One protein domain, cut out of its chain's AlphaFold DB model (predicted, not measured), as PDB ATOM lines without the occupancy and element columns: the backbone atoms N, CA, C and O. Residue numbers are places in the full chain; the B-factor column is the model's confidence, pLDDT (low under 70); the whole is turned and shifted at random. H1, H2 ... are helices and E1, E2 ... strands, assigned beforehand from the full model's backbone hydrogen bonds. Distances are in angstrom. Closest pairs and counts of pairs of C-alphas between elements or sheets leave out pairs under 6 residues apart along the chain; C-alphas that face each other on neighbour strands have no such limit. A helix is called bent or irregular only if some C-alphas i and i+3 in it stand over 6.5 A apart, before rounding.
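This is residues 13 to 142 of the 409 residues of the protein "Toprim domain-containing protein" of Buttiauxella sp. BIGb0552 (UniProt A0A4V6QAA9). An elongated body has three longer helices at one end, with H1 between H5 on one side and H6 crossing it on the other. At the opposite end lie the helix H3, the small hairpin of strands E1 and E2 and the long loop of residues 50 to 65, while H2 and H4 sit nearest the middle. The printed part has 130 residues, mostly helix by its named elements, with six named helices and two named strands in the order H1 H2 H3 E1 E2 H4 H5 H6; the sheet, order E1 - E2, is antiparallel. The whole is compact, with a radius of gyration of the C-alphas of 14.2 A, and spans 44 by 26 by 24 A.

H1, residues 13 to 29, touches H6, residues 125 to 140, about perpendicular at 86 degrees; their closest C-alphas, of Ser 25 and Asn 131, are 4.4 A apart. H1 also touches H5, residues 103 to 115, the same way at a steep tilt of 38 degrees, only just past shallow; the closest C-alphas, of Ala 16 and Thr 104, are 6.1 A apart. H5 and H6 are apart. H2, residues 34 to 37, touches H3, residues 41 to 49, closest at the C-alphas of Tyr 37 and Leu 43, 6.4 A. The closest C-alphas of H3 and E1, residues 66 to 68, are those of Ala 46 and Arg 67, 6.1 A apart. E1 and E2, residues 78 to 80, form a hairpin; N 67 and O 79 are 2.9 A apart, within hydrogen-bond range, as are N 79 and O 67 at 2.9 A. H4, residues 91 to 99, touches residues 103 to 107 of H5, about perpendicular at 80 degrees, closest at the C-alphas of Ser 96 and Thr 106, 5.5 A. H4 is near H1 and near H2, with 6 pairs of C-alphas within 10 A in each case. In H1, H4, H5 and H6 every O i to N i+4 pair is within hydrogen-bond range; in H3 3 of 5 are, and H2 is too short for such a pair.

H1 begins at C-alpha 13, (-26.906, 21.380, -21.308), and is 24.4 A long. H3 measures 13.6 A and is irregular, with C-alphas 42 and 45 7.6 A apart. E1 begins at C-alpha 66, (-35.378, 18.166, -50.788). H4 is 11.9 A long and H5 16.9 A. H6, 22.9 A long, ends at C-alpha 140, (-25.109, 33.466, -43.148).

The two C-alphas farthest apart, of Gly 62 and Lys 125, are 44.6 A apart. The printed part has no cut. The link from H3 to E1, 16 residues, is long. The mean pLDDT of the printed part is 92.8, and no printed residue is under 70.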
ATOM      1  N   GLN A  13     -26.804  20.449 -20.180       82.44
ATOM      2  CA  GLN A  13     -26.906  21.380 -21.308       82.44
ATOM      3  C   GLN A  13     -25.528  21.828 -21.809       82.44
ATOM      4  O   GLN A  13     -25.309  21.901 -23.015       82.44
ATOM      5  N   GLN A  14     -24.586  22.094 -20.898       84.69
ATOM      6  CA  GLN A  14     -23.208  22.436 -21.261       84.69
ATOM      7  C   GLN A  14     -22.519  21.263 -21.965       84.69
ATOM      8  O   GLN A  14     -21.899  21.462 -23.005       84.69
ATOM      9  N   LYS A  15     -22.695  20.034 -21.465       84.75
ATOM     10  CA  LYS A  15     -22.146  18.826 -22.102       84.75
ATOM     11  C   LYS A  15     -22.733  18.585 -23.496       84.75
ATOM     12  O   LYS A  15     -21.992  18.283 -24.425       84.75
ATOM     13  N   ALA A  16     -24.048  18.743 -23.665       86.12
ATOM     14  CA  ALA A  16     -24.696  18.602 -24.970       86.12
ATOM     15  C   ALA A  16     -24.195  19.655 -25.971       86.12
ATOM     16  O   ALA A  16     -23.898  19.328 -27.119       86.12
ATOM     17  N   LYS A  17     -24.039  20.906 -25.519       89.44
ATOM     18  CA  LYS A  17     -23.467  21.982 -26.331       89.44
ATOM     19  C   LYS A  17     -22.036  21.666 -26.771       89.44
ATOM     20  O   LYS A  17     -21.731  21.833 -27.943       89.44
ATOM     21  N   GLU A  18     -21.189  21.168 -25.875       90.19
ATOM     22  CA  GLU A  18     -19.802  20.805 -26.203       90.19
ATOM     23  C   GLU A  18     -19.705  19.682 -27.241       90.19
ATOM     24  O   GLU A  18     -18.824  19.716 -28.097       90.19
ATOM     25  N   ILE A  19     -20.620  18.711 -27.201       93.00
ATOM     26  CA  ILE A  19     -20.692  17.638 -28.202       93.00
ATOM     27  C   ILE A  19     -21.060  18.202 -29.585       93.00
ATOM     28  O   ILE A  19     -20.461  17.813 -30.585       93.00
ATOM     29  N   ILE A  20     -22.019  19.129 -29.648       94.44
ATOM     30  CA  ILE A  20     -22.403  19.810 -30.895       94.44
ATOM     31  C   ILE A  20     -21.241  20.662 -31.419       94.44
ATOM     32  O   ILE A  20     -20.849  20.523 -32.575       94.44
ATOM     33  N   ASP A  21     -20.653  21.486 -30.549       94.19
ATOM     34  CA  ASP A  21     -19.512  22.349 -30.864       94.19
ATOM     35  C   ASP A  21     -18.330  21.537 -31.420       94.19
ATOM     36  O   ASP A  21     -17.651  21.969 -32.355       94.19
ATOM     37  N   ARG A  22     -18.108  20.329 -30.892       95.50
ATOM     38  CA  ARG A  22     -17.095  19.396 -31.390       95.50
ATOM     39  C   ARG A  22     -17.384  18.920 -32.807       95.50
ATOM     40  O   ARG A  22     -16.484  18.990 -33.637       95.50
ATOM     41  N   VAL A  23     -18.608  18.471 -33.097       96.75
ATOM     42  CA  VAL A  23     -18.988  18.059 -34.461       96.75
ATOM     43  C   VAL A  23     -18.753  19.201 -35.439       96.75
ATOM     44  O   VAL A  23     -18.068  19.002 -36.434       96.75
ATOM     45  N   HIS A  24     -19.236  20.406 -35.127       96.81
ATOM     46  CA  HIS A  24     -19.030  21.590 -35.968       96.81
ATOM     47  C   HIS A  24     -17.545  21.861 -36.235       96.81
ATOM     48  O   HIS A  24     -17.160  22.059 -37.383       96.81
ATOM     49  N   SER A  25     -16.701  21.773 -35.201       95.44
ATOM     50  CA  SER A  25     -15.244  21.937 -35.332       95.44
ATOM     51  C   SER A  25     -14.625  20.900 -36.280       95.44
ATOM     52  O   SER A  25     -13.824  21.241 -37.149       95.44
ATOM     53  N   ARG A  26     -14.988  19.620 -36.121       96.12
ATOM     54  CA  ARG A  26     -14.438  18.506 -36.913       96.12
ATOM     55  C   ARG A  26     -14.886  18.560 -38.367       96.12
ATOM     56  O   ARG A  26     -14.064  18.394 -39.262       96.12
ATOM     57  N   VAL A  27     -16.164  18.852 -38.586       96.25
ATOM     58  CA  VAL A  27     -16.761  19.052 -39.910       96.25
ATOM     59  C   VAL A  27     -16.078  20.206 -40.639       96.25
ATOM     60  O   VAL A  27     -15.664  20.051 -41.784       96.25
ATOM     61  N   ALA A  28     -15.892  21.344 -39.967       95.00
ATOM     62  CA  ALA A  28     -15.180  22.486 -40.534       95.00
ATOM     63  C   ALA A  28     -13.741  22.126 -40.932       95.00
ATOM     64  O   ALA A  28     -13.303  22.477 -42.026       95.00
ATOM     65  N   GLY A  29     -13.036  21.364 -40.086       94.31
ATOM     66  CA  GLY A  29     -11.661  20.923 -40.334       94.31
ATOM     67  C   GLY A  29     -11.484  20.005 -41.548       94.31
ATOM     68  O   GLY A  29     -10.387  19.944 -42.096       94.31
ATOM     69  N   ILE A  30     -12.544  19.324 -41.998       94.69
ATOM     70  CA  ILE A  30     -12.528  18.492 -43.217       94.69
ATOM     71  C   ILE A  30     -13.200  19.166 -44.422       94.69
ATOM     72  O   ILE A  30     -13.419  18.519 -45.445       94.69
ATOM     73  N   GLY A  31     -13.536  20.455 -44.316       93.31
ATOM     74  CA  GLY A  31     -14.137  21.222 -45.406       93.31
ATOM     75  C   GLY A  31     -15.651  21.051 -45.559       93.31
ATOM     76  O   GLY A  31     -16.183  21.393 -46.612       93.31
ATOM     77  N   GLY A  32     -16.358  20.556 -44.537       95.81
ATOM     78  CA  GLY A  32     -17.821  20.517 -44.509       95.81
ATOM     79  C   GLY A  32     -18.445  19.125 -44.477       95.81
ATOM     80  O   GLY A  32     -17.819  18.139 -44.095       95.81
ATOM     81  N   TRP A  33     -19.721  19.044 -44.863       97.69
ATOM     82  CA  TRP A  33     -20.534  17.830 -44.708       97.69
ATOM     83  C   TRP A  33     -20.466  16.851 -45.876       97.69
ATOM     84  O   TRP A  33     -20.982  15.743 -45.753       97.69
ATOM     85  N   GLY A  34     -19.855  17.224 -47.004       94.75
ATOM     86  CA  GLY A  34     -19.887  16.412 -48.226       94.75
ATOM     87  C   GLY A  34     -19.392  14.974 -48.022       94.75
ATOM     88  O   GLY A  34     -20.062  14.022 -48.429       94.75
ATOM     89  N   SER A  35     -18.265  14.798 -47.329       93.56
ATOM     90  CA  SER A  35     -17.700  13.476 -47.022       93.56
ATOM     91  C   SER A  35     -18.571  12.667 -46.055       93.56
ATOM     92  O   SER A  35     -18.720  11.463 -46.238       93.56
ATOM     93  N   ILE A  36     -19.196  13.321 -45.073       96.88
ATOM     94  CA  ILE A  36     -20.096  12.676 -44.110       96.88
ATOM     95  C   ILE A  36     -21.364  12.199 -44.814       96.88
ATOM     96  O   ILE A  36     -21.728  11.035 -44.689       96.88
ATOM     97  N   TYR A  37     -22.019  13.063 -45.595       97.25
ATOM     98  CA  TYR A  37     -23.241  12.698 -46.314       97.25
ATOM     99  C   TYR A  37     -23.034  11.603 -47.350       97.25
ATOM    100  O   TYR A  37     -23.944  10.811 -47.574       97.25
ATOM    101  N   SER A  38     -21.839  11.512 -47.935       92.38
ATOM    102  CA  SER A  38     -21.500  10.449 -48.884       92.38
ATOM    103  C   SER A  38     -21.558   9.046 -48.261       92.38
ATOM    104  O   SER A  38     -21.677   8.063 -48.987       92.38
ATOM    105  N   SER A  39     -21.524   8.928 -46.928       94.75
ATOM    106  CA  SER A  39     -21.713   7.653 -46.222       94.75
ATOM    107  C   SER A  39     -23.183   7.260 -46.020       94.75
ATOM    108  O   SER A  39     -23.444   6.174 -45.505       94.75
ATOM    109  N   TYR A  40     -24.143   8.104 -46.414       96.19
ATOM    110  CA  TYR A  40     -25.581   7.860 -46.262       96.19
ATOM    111  C   TYR A  40     -26.233   7.695 -47.644       96.19
ATOM    112  O   TYR A  40     -26.527   8.697 -48.302       96.19
ATOM    113  N   PRO A  41     -26.508   6.456 -48.101       96.00
ATOM    114  CA  PRO A  41     -27.056   6.195 -49.435       96.00
ATOM    115  C   PRO A  41     -28.359   6.945 -49.735       96.00
ATOM    116  O   PRO A  41     -28.590   7.360 -50.867       96.00
ATOM    117  N   GLN A  42     -29.185   7.176 -48.713       96.88
ATOM    118  CA  GLN A  42     -30.438   7.925 -48.814       96.88
ATOM    119  C   GLN A  42     -30.236   9.374 -49.286       96.88
ATOM    120  O   GLN A  42     -31.146   9.970 -49.853       96.88
ATOM    121  N   LEU A  43     -29.050   9.948 -49.059       97.19
ATOM    122  CA  LEU A  43     -28.701  11.313 -49.453       97.19
ATOM    123  C   LEU A  43     -27.899  11.379 -50.758       97.19
ATOM    124  O   LEU A  43     -27.629  12.485 -51.218       97.19
ATOM    125  N   ALA A  44     -27.542  10.247 -51.375       95.88
ATOM    126  CA  ALA A  44     -26.637  10.208 -52.526       95.88
ATOM    127  C   ALA A  44     -27.106  11.105 -53.689       95.88
ATOM    128  O   ALA A  44     -26.344  11.955 -54.148       95.88
ATOM    129  N   ASP A  45     -28.380  10.996 -54.089       95.44
ATOM    130  CA  ASP A  45     -28.962  11.826 -55.162       95.44
ATOM    131  C   ASP A  45     -28.920  13.322 -54.800       95.44
ATOM    132  O   ASP A  45     -28.590  14.177 -55.623       95.44
ATOM    133  N   ALA A  46     -29.195  13.654 -53.533       96.56
ATOM    134  CA  ALA A  46     -29.166  15.031 -53.049       96.56
ATOM    135  C   ALA A  46     -27.747  15.623 -53.053       96.56
ATOM    136  O   ALA A  46     -27.574  16.785 -53.422       96.56
ATOM    137  N   VAL A  47     -26.749  14.834 -52.640       96.94
ATOM    138  CA  VAL A  47     -25.329  15.221 -52.609       96.94
ATOM    139  C   VAL A  47     -24.817  15.455 -54.025       96.94
ATOM    140  O   VAL A  47     -24.246  16.508 -54.300       96.94
ATOM    141  N   GLU A  48     -25.068  14.517 -54.940       96.25
ATOM    142  CA  GLU A  48     -24.601  14.597 -56.326       96.25
ATOM    143  C   GLU A  48     -25.195  15.805 -57.060       96.25
ATOM    144  O   GLU A  48     -24.514  16.501 -57.819       96.25
ATOM    145  N   ARG A  49     -26.482  16.076 -56.831       95.38
ATOM    146  CA  ARG A  49     -27.226  17.076 -57.602       95.38
ATOM    147  C   ARG A  49     -27.283  18.439 -56.934       95.38
ATOM    148  O   ARG A  49     -27.883  19.346 -57.514       95.38
ATOM    149  N   ALA A  50     -26.665  18.617 -55.767       94.19
ATOM    150  CA  ALA A  50     -26.661  19.883 -55.046       94.19
ATOM    151  C   ALA A  50     -26.277  21.068 -55.967       94.19
ATOM    152  O   ALA A  50     -25.321  20.975 -56.744       94.19
ATOM    153  N   PRO A  51     -27.012  22.197 -55.930       93.94
ATOM    154  CA  PRO A  51     -28.131  22.535 -55.041       93.94
ATOM    155  C   PRO A  51     -29.523  22.233 -55.646       93.94
ATOM    156  O   PRO A  51     -30.522  22.851 -55.271       93.94
ATOM    157  N   LYS A  52     -29.624  21.346 -56.644       95.19
ATOM    158  CA  LYS A  52     -30.896  21.025 -57.315       95.19
ATOM    159  C   LYS A  52     -31.823  20.220 -56.401       95.19
ATOM    160  O   LYS A  52     -31.381  19.520 -55.495       95.19
ATOM    161  N   GLN A  53     -33.126  20.335 -56.661       95.06
ATOM    162  CA  GLN A  53     -34.142  19.562 -55.949       95.06
ATOM    163  C   GLN A  53     -34.163  18.100 -56.391       95.06
ATOM    164  O   GLN A  53     -34.039  17.801 -57.580       95.06
ATOM    165  N   VAL A  54     -34.393  17.231 -55.414       96.56
ATOM    166  CA  VAL A  54     -34.512  15.777 -55.542       96.56
ATOM    167  C   VAL A  54     -35.753  15.275 -54.782       96.56
ATOM    168  O   VAL A  54     -36.367  16.059 -54.038       96.56
ATOM    169  N   PRO A  55     -36.174  14.008 -54.958       97.56
ATOM    170  CA  PRO A  55     -37.153  13.352 -54.087       97.56
ATOM    171  C   PRO A  55     -36.810  13.453 -52.595       97.56
ATOM    172  O   PRO A  55     -35.698  13.818 -52.218       97.56
ATOM    173  N   CYS A  56     -37.771  13.150 -51.725       97.19
ATOM    174  CA  CYS A  56     -37.526  13.156 -50.286       97.19
ATOM    175  C   CYS A  56     -36.494  12.070 -49.927       97.19
ATOM    176  O   CYS A  56     -36.784  10.895 -50.139       97.19
ATOM    177  N   PRO A  57     -35.331  12.401 -49.336       96.12
ATOM    178  CA  PRO A  57     -34.361  11.387 -48.922       96.12
ATOM    179  C   PRO A  57     -34.823  10.606 -47.682       96.12
ATOM    180  O   PRO A  57     -34.257   9.568 -47.363       96.12
ATOM    181  N   PHE A  58     -35.838  11.097 -46.964       95.75
ATOM    182  CA  PHE A  58     -36.329  10.476 -45.734       95.75
ATOM    183  C   PHE A  58     -37.399   9.413 -46.000       95.75
ATOM    184  O   PHE A  58     -37.424   8.393 -45.317       95.75
ATOM    185  N   THR A  59     -38.274   9.641 -46.987       94.06
ATOM    186  CA  THR A  59     -39.396   8.740 -47.309       94.06
ATOM    187  C   THR A  59     -39.356   8.181 -48.732       94.06
ATOM    188  O   THR A  59     -40.025   7.195 -49.015       94.06
ATOM    189  N   GLY A  60     -38.583   8.789 -49.638       90.12
ATOM    190  CA  GLY A  60     -38.594   8.495 -51.075       90.12
ATOM    191  C   GLY A  60     -39.694   9.218 -51.861       90.12
ATOM    192  O   GLY A  60     -39.735   9.116 -53.087       90.12
ATOM    193  N   ASP A  61     -40.573   9.968 -51.192       92.88
ATOM    194  CA  ASP A  61     -41.752  10.555 -51.827       92.88
ATOM    195  C   ASP A  61     -41.458  11.807 -52.656       92.88
ATOM    196  O   ASP A  61     -40.554  12.605 -52.383       92.88
ATOM    197  N   GLY A  62     -42.336  12.040 -53.634       91.69
ATOM    198  CA  GLY A  62     -42.315  13.224 -54.487       91.69
ATOM    199  C   GLY A  62     -41.111  13.275 -55.433       91.69
ATOM    200  O   GLY A  62     -40.239  12.418 -55.431       91.69
ATOM    201  N   LYS A  63     -41.072  14.294 -56.298       91.00
ATOM    202  CA  LYS A  63     -39.975  14.478 -57.276       91.00
ATOM    203  C   LYS A  63     -39.038  15.636 -56.939       91.00
ATOM    204  O   LYS A  63     -37.895  15.658 -57.376       91.00
ATOM    205  N   THR A  64     -39.539  16.610 -56.186       93.31
ATOM    206  CA  THR A  64     -38.866  17.882 -55.902       93.31
ATOM    207  C   THR A  64     -39.178  18.295 -54.470       93.31
ATOM    208  O   THR A  64     -39.952  19.222 -54.232       93.31
ATOM    209  N   LYS A  65     -38.659  17.542 -53.503       96.25
ATOM    210  CA  LYS A  65     -38.955  17.720 -52.078       96.25
ATOM    211  C   LYS A  65     -37.782  18.296 -51.309       96.25
ATOM    212  O   LYS A  65     -38.002  19.217 -50.531       96.25
ATOM    213  N   PHE A  66     -36.568  17.820 -51.562       97.38
ATOM    214  CA  PHE A  66     -35.378  18.166 -50.788       97.38
ATOM    215  C   PHE A  66     -34.292  18.784 -51.669       97.38
ATOM    216  O   PHE A  66     -34.154  18.418 -52.834       97.38
ATOM    217  N   ARG A  67     -33.509  19.712 -51.118       96.44
ATOM    218  CA  ARG A  67     -32.231  20.159 -51.689       96.44
ATOM    219  C   ARG A  67     -31.283  20.638 -50.599       96.44
ATOM    220  O   ARG A  67     -31.732  21.221 -49.609       96.44
ATOM    221  N   PHE A  68     -29.984  20.506 -50.833       96.12
ATOM    222  CA  PHE A  68     -28.988  21.280 -50.094       96.12
ATOM    223  C   PHE A  68     -28.950  22.728 -50.587       96.12
ATOM    224  O   PHE A  68     -29.260  23.010 -51.748       96.12
ATOM    225  N   ARG A  69     -28.615  23.666 -49.696       90.88
ATOM    226  CA  ARG A  69     -28.601  25.100 -50.030       90.88
ATOM    227  C   ARG A  69     -27.453  25.471 -50.959       90.88
ATOM    228  O   ARG A  69     -27.668  26.218 -51.908       90.88
ATOM    229  N   THR A  70     -26.263  24.956 -50.681       90.25
ATOM    230  CA  THR A  70     -25.036  25.236 -51.432       90.25
ATOM    231  C   THR A  70     -24.514  23.966 -52.090       90.25
ATOM    232  O   THR A  70     -24.829  22.856 -51.664       90.25
ATOM    233  N   LYS A  71     -23.723  24.126 -53.156       92.19
ATOM    234  CA  LYS A  71     -23.097  23.002 -53.866       92.19
ATOM    235  C   LYS A  71     -21.918  22.400 -53.093       92.19
ATOM    236  O   LYS A  71     -21.681  21.207 -53.200       92.19
ATOM    237  N   ASP A  72     -21.184  23.222 -52.345       92.69
ATOM    238  CA  ASP A  72     -20.023  22.793 -51.548       92.69
ATOM    239  C   ASP A  72     -20.391  21.935 -50.330       92.69
ATOM    240  O   ASP A  72     -19.528  21.263 -49.770       92.69
ATOM    241  N   LEU A  73     -21.666  21.946 -49.922       95.44
ATOM    242  CA  LEU A  73     -22.170  21.262 -48.734       95.44
ATOM    243  C   LEU A  73     -21.433  21.659 -47.444       95.44
ATOM    244  O   LEU A  73     -21.476  20.912 -46.464       95.44
ATOM    245  N   TYR A  74     -20.799  22.839 -47.399       96.06
ATOM    246  CA  TYR A  74     -19.947  23.228 -46.273       96.06
ATOM    247  C   TYR A  74     -20.719  23.247 -44.947       96.06
ATOM    248  O   TYR A  74     -20.296  22.663 -43.954       96.06
ATOM    249  N   THR A  75     -21.907  23.856 -44.953       94.50
ATOM    250  CA  THR A  75     -22.781  23.976 -43.771       94.50
ATOM    251  C   THR A  75     -23.738  22.800 -43.582       94.50
ATOM    252  O   THR A  75     -24.331  22.653 -42.517       94.50
ATOM    253  N   GLY A  76     -23.959  21.993 -44.625       93.88
ATOM    254  CA  GLY A  76     -24.972  20.932 -44.620       93.88
ATOM    255  C   GLY A  76     -26.416  21.438 -44.514       93.88
ATOM    256  O   GLY A  76     -27.342  20.662 -44.298       93.88
ATOM    257  N   CYS A  77     -26.646  22.745 -44.670       94.75
ATOM    258  CA  CYS A  77     -27.991  23.304 -44.626       94.75
ATOM    259  C   CYS A  77     -28.849  22.763 -45.768       94.75
ATOM    260  O   CYS A  77     -28.427  22.747 -46.931       94.75
ATOM    261  N   ALA A  78     -30.100  22.442 -45.460       95.00
ATOM    262  CA  ALA A  78     -31.043  21.928 -46.438       95.00
ATOM    263  C   ALA A  78     -32.376  22.680 -46.417       95.00
ATOM    264  O   ALA A  78     -32.679  23.486 -45.529       95.00
ATOM    265  N   ILE A  79     -33.159  22.447 -47.463       94.50
ATOM    266  CA  ILE A  79     -34.535  22.906 -47.603       94.50
ATOM    267  C   ILE A  79     -35.363  21.688 -47.981       94.50
ATOM    268  O   ILE A  79     -35.014  20.966 -48.916       94.50
ATOM    269  N   HIS A  80     -36.465  21.495 -47.268       95.44
ATOM    270  CA  HIS A  80     -37.466  20.501 -47.606       95.44
ATOM    271  C   HIS A  80     -38.825  21.191 -47.708       95.44
ATOM    272  O   HIS A  80     -39.225  21.876 -46.774       95.44
ATOM    273  N   ASN A  81     -39.529  21.022 -48.827       92.06
ATOM    274  CA  ASN A  81     -40.746  21.794 -49.120       92.06
ATOM    275  C   ASN A  81     -41.908  21.515 -48.148       92.06
ATOM    276  O   ASN A  81     -42.793  22.349 -48.010       92.06
ATOM    277  N   ASP A  82     -41.897  20.357 -47.486       93.38
ATOM    278  CA  ASP A  82     -42.930  19.964 -46.512       93.38
ATOM    279  C   ASP A  82     -42.638  20.437 -45.071       93.38
ATOM    280  O   ASP A  82     -43.414  20.150 -44.164       93.38
ATOM    281  N   PHE A  83     -41.527  21.147 -44.842       91.12
ATOM    282  CA  PHE A  83     -41.139  21.662 -43.524       91.12
ATOM    283  C   PHE A  83     -40.966  23.189 -43.560       91.12
ATOM    284  O   PHE A  83     -40.636  23.739 -44.614       91.12
ATOM    285  N   PRO A  84     -41.116  23.886 -42.414       86.75
ATOM    286  CA  PRO A  84     -40.768  25.300 -42.301       86.75
ATOM    287  C   PRO A  84     -39.341  25.588 -42.778       86.75
ATOM    288  O   PRO A  84     -38.437  24.746 -42.627       86.75
ATOM    289  N   VAL A  85     -39.105  26.783 -43.323       79.12
ATOM    290  CA  VAL A  85     -37.763  27.147 -43.775       79.12
ATOM    291  C   VAL A  85     -36.858  27.228 -42.546       79.12
ATOM    292  O   VAL A  85     -37.265  27.624 -41.458       79.12
ATOM    293  N   ASN A  86     -35.605  26.787 -42.690       85.62
ATOM    294  CA  ASN A  86     -34.672  26.618 -41.566       85.62
ATOM    295  C   ASN A  86     -35.069  25.543 -40.537       85.62
ATOM    296  O   ASN A  86     -34.606  25.602 -39.404       85.62
ATOM    297  N   THR A  87     -35.846  24.528 -40.920       91.75
ATOM    298  CA  THR A  87     -35.915  23.284 -40.126       91.75
ATOM    299  C   THR A  87     -34.561  22.564 -40.105       91.75
ATOM    300  O   THR A  87     -34.148  22.050 -39.072       91.75
ATOM    301  N   PHE A  88     -33.852  22.580 -41.238       95.19
ATOM    302  CA  PHE A  88     -32.537  21.963 -41.411       95.19
ATOM    303  C   PHE A  88     -31.458  23.048 -41.553       95.19
ATOM    304  O   PHE A  88     -31.118  23.449 -42.673       95.19
ATOM    305  N   VAL A  89     -30.984  23.594 -40.424       91.44
ATOM    306  CA  VAL A  89     -29.996  24.699 -40.402       91.44
ATOM    307  C   VAL A  89     -28.555  24.233 -40.372       91.44
ATOM    308  O   VAL A  89     -27.661  25.061 -40.472       91.44
ATOM    309  N   ASP A  90     -28.311  22.945 -40.219       94.88
ATOM    310  CA  ASP A  90     -27.004  22.339 -40.404       94.88
ATOM    311  C   ASP A  90     -27.158  20.852 -40.733       94.88
ATOM    312  O   ASP A  90     -28.273  20.320 -40.800       94.88
ATOM    313  N   GLY A  91     -26.035  20.166 -40.940       96.25
ATOM    314  CA  GLY A  91     -26.089  18.738 -41.202       96.25
ATOM    315  C   GLY A  91     -26.432  17.853 -40.012       96.25
ATOM    316  O   GLY A  91     -26.870  16.724 -40.240       96.25
ATOM    317  N   ILE A  92     -26.347  18.358 -38.776       97.88
ATOM    318  CA  ILE A  92     -26.842  17.629 -37.604       97.88
ATOM    319  C   ILE A  92     -28.357  17.503 -37.724       97.88
ATOM    320  O   ILE A  92     -28.866  16.403 -37.567       97.88
ATOM    321  N   ASP A  93     -29.073  18.573 -38.077       97.62
ATOM    322  CA  ASP A  93     -30.530  18.515 -38.252       97.62
ATOM    323  C   ASP A  93     -30.955  17.505 -39.323       97.62
ATOM    324  O   ASP A  93     -31.889  16.727 -39.111       97.62
ATOM    325  N   VAL A  94     -30.259  17.499 -40.468       97.56
ATOM    326  CA  VAL A  94     -30.544  16.567 -41.572       97.56
ATOM    327  C   VAL A  94     -30.354  15.122 -41.113       97.56
ATOM    328  O   VAL A  94     -31.241  14.294 -41.320       97.56
ATOM    329  N   LEU A  95     -29.224  14.816 -40.468       98.06
ATOM    330  CA  LEU A  95     -28.928  13.456 -40.015       98.06
ATOM    331  C   LEU A  95     -29.764  13.041 -38.806       98.06
ATOM    332  O   LEU A  95     -30.150  11.882 -38.719       98.06
ATOM    333  N   SER A  96     -30.101  13.956 -37.897       97.88
ATOM    334  CA  SER A  96     -31.019  13.675 -36.790       97.88
ATOM    335  C   SER A  96     -32.383  13.254 -37.302       97.88
ATOM    336  O   SER A  96     -32.947  12.286 -36.801       97.88
ATOM    337  N   HIS A  97     -32.885  13.924 -38.339       97.56
ATOM    338  CA  HIS A  97     -34.150  13.547 -38.949       97.56
ATOM    339  C   HIS A  97     -34.050  12.245 -39.753       97.56
ATOM    340  O   HIS A  97     -34.901  11.374 -39.599       97.56
ATOM    341  N   LEU A  98     -32.992  12.069 -40.554       97.12
ATOM    342  CA  LEU A  98     -32.773  10.842 -41.328       97.12
ATOM    343  C   LEU A  98     -32.651   9.602 -40.427       97.12
ATOM    344  O   LEU A  98     -33.221   8.560 -40.732       97.12
ATOM    345  N   LEU A  99     -31.906   9.721 -39.326       96.31
ATOM    346  CA  LEU A  99     -31.636   8.625 -38.393       96.31
ATOM    347  C   LEU A  99     -32.710   8.471 -37.311       96.31
ATOM    348  O   LEU A  99     -32.660   7.501 -36.562       96.31
ATOM    349  N   GLN A 100     -33.655   9.412 -37.215       96.62
ATOM    350  CA  GLN A 100     -34.662   9.477 -36.150       96.62
ATOM    351  C   GLN A 100     -34.036   9.465 -34.743       96.62
ATOM    352  O   GLN A 100     -34.506   8.789 -33.830       96.62
ATOM    353  N   LEU A 101     -32.952  10.228 -34.576       96.81
ATOM    354  CA  LEU A 101     -32.197  10.354 -33.328       96.81
ATOM    355  C   LEU A 101     -32.263  11.785 -32.793       96.81
ATOM    356  O   LEU A 101     -32.430  12.747 -33.547       96.81
ATOM    357  N   SER A 102     -32.061  11.954 -31.484       94.50
ATOM    358  CA  SER A 102     -31.834  13.293 -30.937       94.50
ATOM    359  C   SER A 102     -30.517  13.878 -31.462       94.50
ATOM    360  O   SER A 102     -29.571  13.142 -31.742       94.50
ATOM    361  N   LYS A 103     -30.396  15.213 -31.506       94.38
ATOM    362  CA  LYS A 103     -29.157  15.883 -31.954       94.38
ATOM    363  C   LYS A 103     -27.915  15.375 -31.230       94.38
ATOM    364  O   LYS A 103     -26.892  15.118 -31.850       94.38
ATOM    365  N   THR A 104     -28.005  15.187 -29.915       93.69
ATOM    366  CA  THR A 104     -26.883  14.695 -29.108       93.69
ATOM    367  C   THR A 104     -26.481  13.270 -29.492       93.69
ATOM    368  O   THR A 104     -25.291  12.964 -29.522       93.69
ATOM    369  N   GLU A 105     -27.443  12.390 -29.779       95.12
ATOM    370  CA  GLU A 105     -27.170  11.021 -30.237       95.12
ATOM    371  C   GLU A 105     -26.590  11.015 -31.649       95.12
ATOM    372  O   GLU A 105     -25.567  10.373 -31.873       95.12
ATOM    373  N   THR A 106     -27.161  11.799 -32.565       97.25
ATOM    374  CA  THR A 106     -26.622  11.998 -33.915       97.25
ATOM    375  C   THR A 106     -25.180  12.485 -33.871       97.25
ATOM    376  O   THR A 106     -24.328  11.921 -34.550       97.25
ATOM    377  N   CYS A 107     -24.858  13.468 -33.028       96.94
ATOM    378  CA  CYS A 107     -23.484  13.937 -32.877       96.94
ATOM    379  C   CYS A 107     -22.538  12.828 -32.407       96.94
ATOM    380  O   CYS A 107     -21.430  12.718 -32.919       96.94
ATOM    381  N   LYS A 108     -22.959  11.989 -31.452       94.81
ATOM    382  CA  LYS A 108     -22.145  10.850 -30.997       94.81
ATOM    383  C   LYS A 108     -21.909   9.840 -32.119       94.81
ATOM    384  O   LYS A 108     -20.793   9.351 -32.242       94.81
ATOM    385  N   VAL A 109     -22.933   9.556 -32.928       95.06
ATOM    386  CA  VAL A 109     -22.821   8.693 -34.116       95.06
ATOM    387  C   VAL A 109     -21.818   9.287 -35.103       95.06
ATOM    388  O   VAL A 109     -20.869   8.606 -35.471       95.06
ATOM    389  N   ILE A 110     -21.944  10.575 -35.438       96.44
ATOM    390  CA  ILE A 110     -21.029  11.262 -36.362       96.44
ATOM    391  C   ILE A 110     -19.579  11.194 -35.861       96.44
ATOM    392  O   ILE A 110     -18.678  10.810 -36.605       96.44
ATOM    393  N   LEU A 111     -19.348  11.555 -34.597       96.00
ATOM    394  CA  LEU A 111     -18.011  11.575 -33.996       96.00
ATOM    395  C   LEU A 111     -17.371  10.188 -33.957       96.00
ATOM    396  O   LEU A 111     -16.180  10.060 -34.237       96.00
ATOM    397  N   ARG A 112     -18.159   9.156 -33.645       94.00
ATOM    398  CA  ARG A 112     -17.700   7.766 -33.630       94.00
ATOM    399  C   ARG A 112     -17.369   7.275 -35.038       94.00
ATOM    400  O   ARG A 112     -16.273   6.766 -35.246       94.00
ATOM    401  N   ASP A 113     -18.293   7.437 -35.981       92.81
ATOM    402  CA  ASP A 113     -18.237   6.756 -37.281       92.81
ATOM    403  C   ASP A 113     -17.333   7.463 -38.296       92.81
ATOM    404  O   ASP A 113     -16.778   6.808 -39.175       92.81
ATOM    405  N   HIS A 114     -17.144   8.781 -38.169       94.00
ATOM    406  CA  HIS A 114     -16.372   9.567 -39.138       94.00
ATOM    407  C   HIS A 114     -15.052  10.119 -38.596       94.00
ATOM    408  O   HIS A 114     -14.169  10.442 -39.387       94.00
ATOM    409  N   PHE A 115     -14.904  10.246 -37.275       93.31
ATOM    410  CA  PHE A 115     -13.747  10.926 -36.682       93.31
ATOM    411  C   PHE A 115     -12.985  10.093 -35.648       93.31
ATOM    412  O   PHE A 115     -11.862  10.460 -35.310       93.31
ATOM    413  N   GLY A 116     -13.565   9.002 -35.132       87.56
ATOM    414  CA  GLY A 116     -12.981   8.251 -34.016       87.56
ATOM    415  C   GLY A 116     -12.709   9.132 -32.789       87.56
ATOM    416  O   GLY A 116     -11.730   8.913 -32.080       87.56
ATOM    417  N   ASP A 117     -13.522  10.174 -32.583       87.62
ATOM    418  CA  ASP A 117     -13.225  11.255 -31.639       87.62
ATOM    419  C   ASP A 117     -13.447  10.829 -30.178       87.62
ATOM    420  O   ASP A 117     -14.472  10.230 -29.832       87.62
ATOM    421  N   ASP A 118     -12.517  11.204 -29.298       83.62
ATOM    422  CA  ASP A 118     -12.685  11.082 -27.853       83.62
ATOM    423  C   ASP A 118     -13.501  12.261 -27.306       83.62
ATOM    424  O   ASP A 118     -12.994  13.348 -27.005       83.62
ATOM    425  N   ILE A 119     -14.797  12.010 -27.108       84.31
ATOM    426  CA  ILE A 119     -15.750  12.984 -26.561       84.31
ATOM    427  C   ILE A 119     -15.406  13.465 -25.142       84.31
ATOM    428  O   ILE A 119     -16.001  14.443 -24.683       84.31
ATOM    429  N   SER A 120     -14.500  12.784 -24.430       81.69
ATOM    430  CA  SER A 120     -14.080  13.156 -23.078       81.69
ATOM    431  C   SER A 120     -12.945  14.188 -23.057       81.69
ATOM    432  O   SER A 120     -12.828  14.945 -22.088       81.69
ATOM    433  N   ALA A 121     -12.159  14.281 -24.134       84.94
ATOM    434  CA  ALA A 121     -11.087  15.262 -24.260       84.94
ATOM    435  C   ALA A 121     -11.654  16.693 -24.372       84.94
ATOM    436  O   ALA A 121     -12.713  16.886 -24.962       84.94
ATOM    437  N   PRO A 122     -10.992  17.743 -23.857       85.19
ATOM    438  CA  PRO A 122     -11.430  19.127 -24.067       85.19
ATOM    439  C   PRO A 122     -11.191  19.598 -25.514       85.19
ATOM    440  O   PRO A 122     -10.285  19.112 -26.185       85.19
ATOM    441  N   LEU A 123     -11.987  20.564 -25.993       87.88
ATOM    442  CA  LEU A 123     -11.732  21.233 -27.277       87.88
ATOM    443  C   LEU A 123     -10.495  22.131 -27.174       87.88
ATOM    444  O   LEU A 123     -10.320  22.859 -26.192       87.88
ATOM    445  N   THR A 124      -9.649  22.097 -28.199       91.69
ATOM    446  CA  THR A 124      -8.473  22.966 -28.311       91.69
ATOM    447  C   THR A 124      -8.866  24.374 -28.771       91.69
ATOM    448  O   THR A 124      -9.981  24.616 -29.231       91.69
ATOM    449  N   LYS A 125      -7.935  25.336 -28.694       89.44
ATOM    450  CA  LYS A 125      -8.168  26.689 -29.232       89.44
ATOM    451  C   LYS A 125      -8.441  26.684 -30.740       89.44
ATOM    452  O   LYS A 125      -9.276  27.459 -31.192       89.44
ATOM    453  N   ALA A 126      -7.764  25.812 -31.490       90.12
ATOM    454  CA  ALA A 126      -7.977  25.666 -32.926       90.12
ATOM    455  C   ALA A 126      -9.387  25.134 -33.227       90.12
ATOM    456  O   ALA A 126     -10.065  25.661 -34.105       90.12
ATOM    457  N   ASP A 127      -9.871  24.170 -32.435       91.19
ATOM    458  CA  ASP A 127     -11.236  23.652 -32.570       91.19
ATOM    459  C   ASP A 127     -12.278  24.754 -32.352       91.19
ATOM    460  O   ASP A 127     -13.208  24.913 -33.138       91.19
ATOM    461  N   LEU A 128     -12.095  25.565 -31.305       90.75
ATOM    462  CA  LEU A 128     -12.995  26.681 -31.015       90.75
ATOM    463  C   LEU A 128     -13.029  27.708 -32.153       90.75
ATOM    464  O   LEU A 128     -14.096  28.237 -32.452       90.75
ATOM    465  N   GLN A 129     -11.891  27.971 -32.799       88.44
ATOM    466  CA  GLN A 129     -11.831  28.871 -33.949       88.44
ATOM    467  C   GLN A 129     -12.605  28.306 -35.149       88.44
ATOM    468  O   GLN A 129     -13.468  28.998 -35.687       88.44
ATOM    469  N   LEU A 130     -12.365  27.040 -35.501       92.19
ATOM    470  CA  LEU A 130     -13.081  26.354 -36.583       92.19
ATOM    471  C   LEU A 130     -14.596  26.317 -36.339       92.19
ATOM    472  O   LEU A 130     -15.389  26.529 -37.255       92.19
ATOM    473  N   ASN A 131     -15.020  26.097 -35.094       92.69
ATOM    474  CA  ASN A 131     -16.433  26.139 -34.724       92.69
ATOM    475  C   ASN A 131     -17.054  27.529 -34.937       92.69
ATOM    476  O   ASN A 131     -18.173  27.649 -35.433       92.69
ATOM    477  N   GLU A 132     -16.351  28.593 -34.550       88.94
ATOM    478  CA  GLU A 132     -16.848  29.957 -34.744       88.94
ATOM    479  C   GLU A 132     -16.942  30.326 -36.229       88.94
ATOM    480  O   GLU A 132     -17.913  30.967 -36.632       88.94
ATOM    481  N   GLU A 133     -15.987  29.887 -37.050       87.19
ATOM    482  CA  GLU A 133     -16.042  30.014 -38.513       87.19
ATOM    483  C   GLU A 133     -17.266  29.277 -39.076       87.19
ATOM    484  O   GLU A 133     -18.120  29.887 -39.723       87.19
ATOM    485  N   TYR A 134     -17.447  28.008 -38.712       92.62
ATOM    486  CA  TYR A 134     -18.597  27.209 -39.129       92.62
ATOM    487  C   TYR A 134     -19.946  27.830 -38.733       92.62
ATOM    488  O   TYR A 134     -20.876  27.922 -39.538       92.62
ATOM    489  N   LYS A 135     -20.069  28.310 -37.491       91.12
ATOM    490  CA  LYS A 135     -21.288  28.969 -37.002       91.12
ATOM    491  C   LYS A 135     -21.599  30.256 -37.754       91.12
ATOM    492  O   LYS A 135     -22.780  30.586 -37.908       91.12
ATOM    493  N   ARG A 136     -20.581  31.002 -38.196       85.81
ATOM    494  CA  ARG A 136     -20.770  32.194 -39.037       85.81
ATOM    495  C   ARG A 136     -21.360  31.803 -40.387       85.81
ATOM    496  O   ARG A 136     -22.371  32.394 -40.759       85.81
ATOM    497  N   GLU A 137     -20.830  30.765 -41.028       86.75
ATOM    498  CA  GLU A 137     -21.339  30.254 -42.309       86.75
ATOM    499  C   GLU A 137     -22.781  29.730 -42.199       86.75
ATOM    500  O   GLU A 137     -23.660  30.114 -42.972       86.75
ATOM    501  N   VAL A 138     -23.083  28.934 -41.168       87.38
ATOM    502  CA  VAL A 138     -24.457  28.470 -40.887       87.38
ATOM    503  C   VAL A 138     -25.410  29.642 -40.651       87.38
ATOM    504  O   VAL A 138     -26.565  29.617 -41.070       87.38
ATOM    505  N   LYS A 139     -24.964  30.688 -39.953       85.44
ATOM    506  CA  LYS A 139     -25.793  31.872 -39.715       85.44
ATOM    507  C   LYS A 139     -26.035  32.656 -41.006       85.44
ATOM    508  O   LYS A 139     -27.153  33.136 -41.186       85.44
ATOM    509  N   ALA A 140     -25.023  32.781 -41.862       78.88
ATOM    510  CA  ALA A 140     -25.109  33.466 -43.148       78.88
ATOM    511  C   ALA A 140     -26.031  32.735 -44.138       78.88
ATOM    512  O   ALA A 140     -26.732  33.379 -44.911       78.88
ATOM    513  N   SER A 141     -26.112  31.404 -44.064       80.88
ATOM    514  CA  SER A 141     -26.949  30.610 -44.969       80.88
ATOM    515  C   SER A 141     -28.451  30.657 -44.647       80.88
ATOM    516  O   SER A 141     -29.251  30.176 -45.457       80.88
ATOM    517  N   LYS A 142     -28.862  31.175 -43.475       81.88
ATOM    518  CA  LYS A 142     -30.268  31.217 -43.023       81.88
ATOM    519  C   LYS A 142     -31.142  32.067 -43.940       81.88
ATOM    520  O   LYS A 142     -30.835  33.219 -44.218       81.88
TER     521      LYS A 142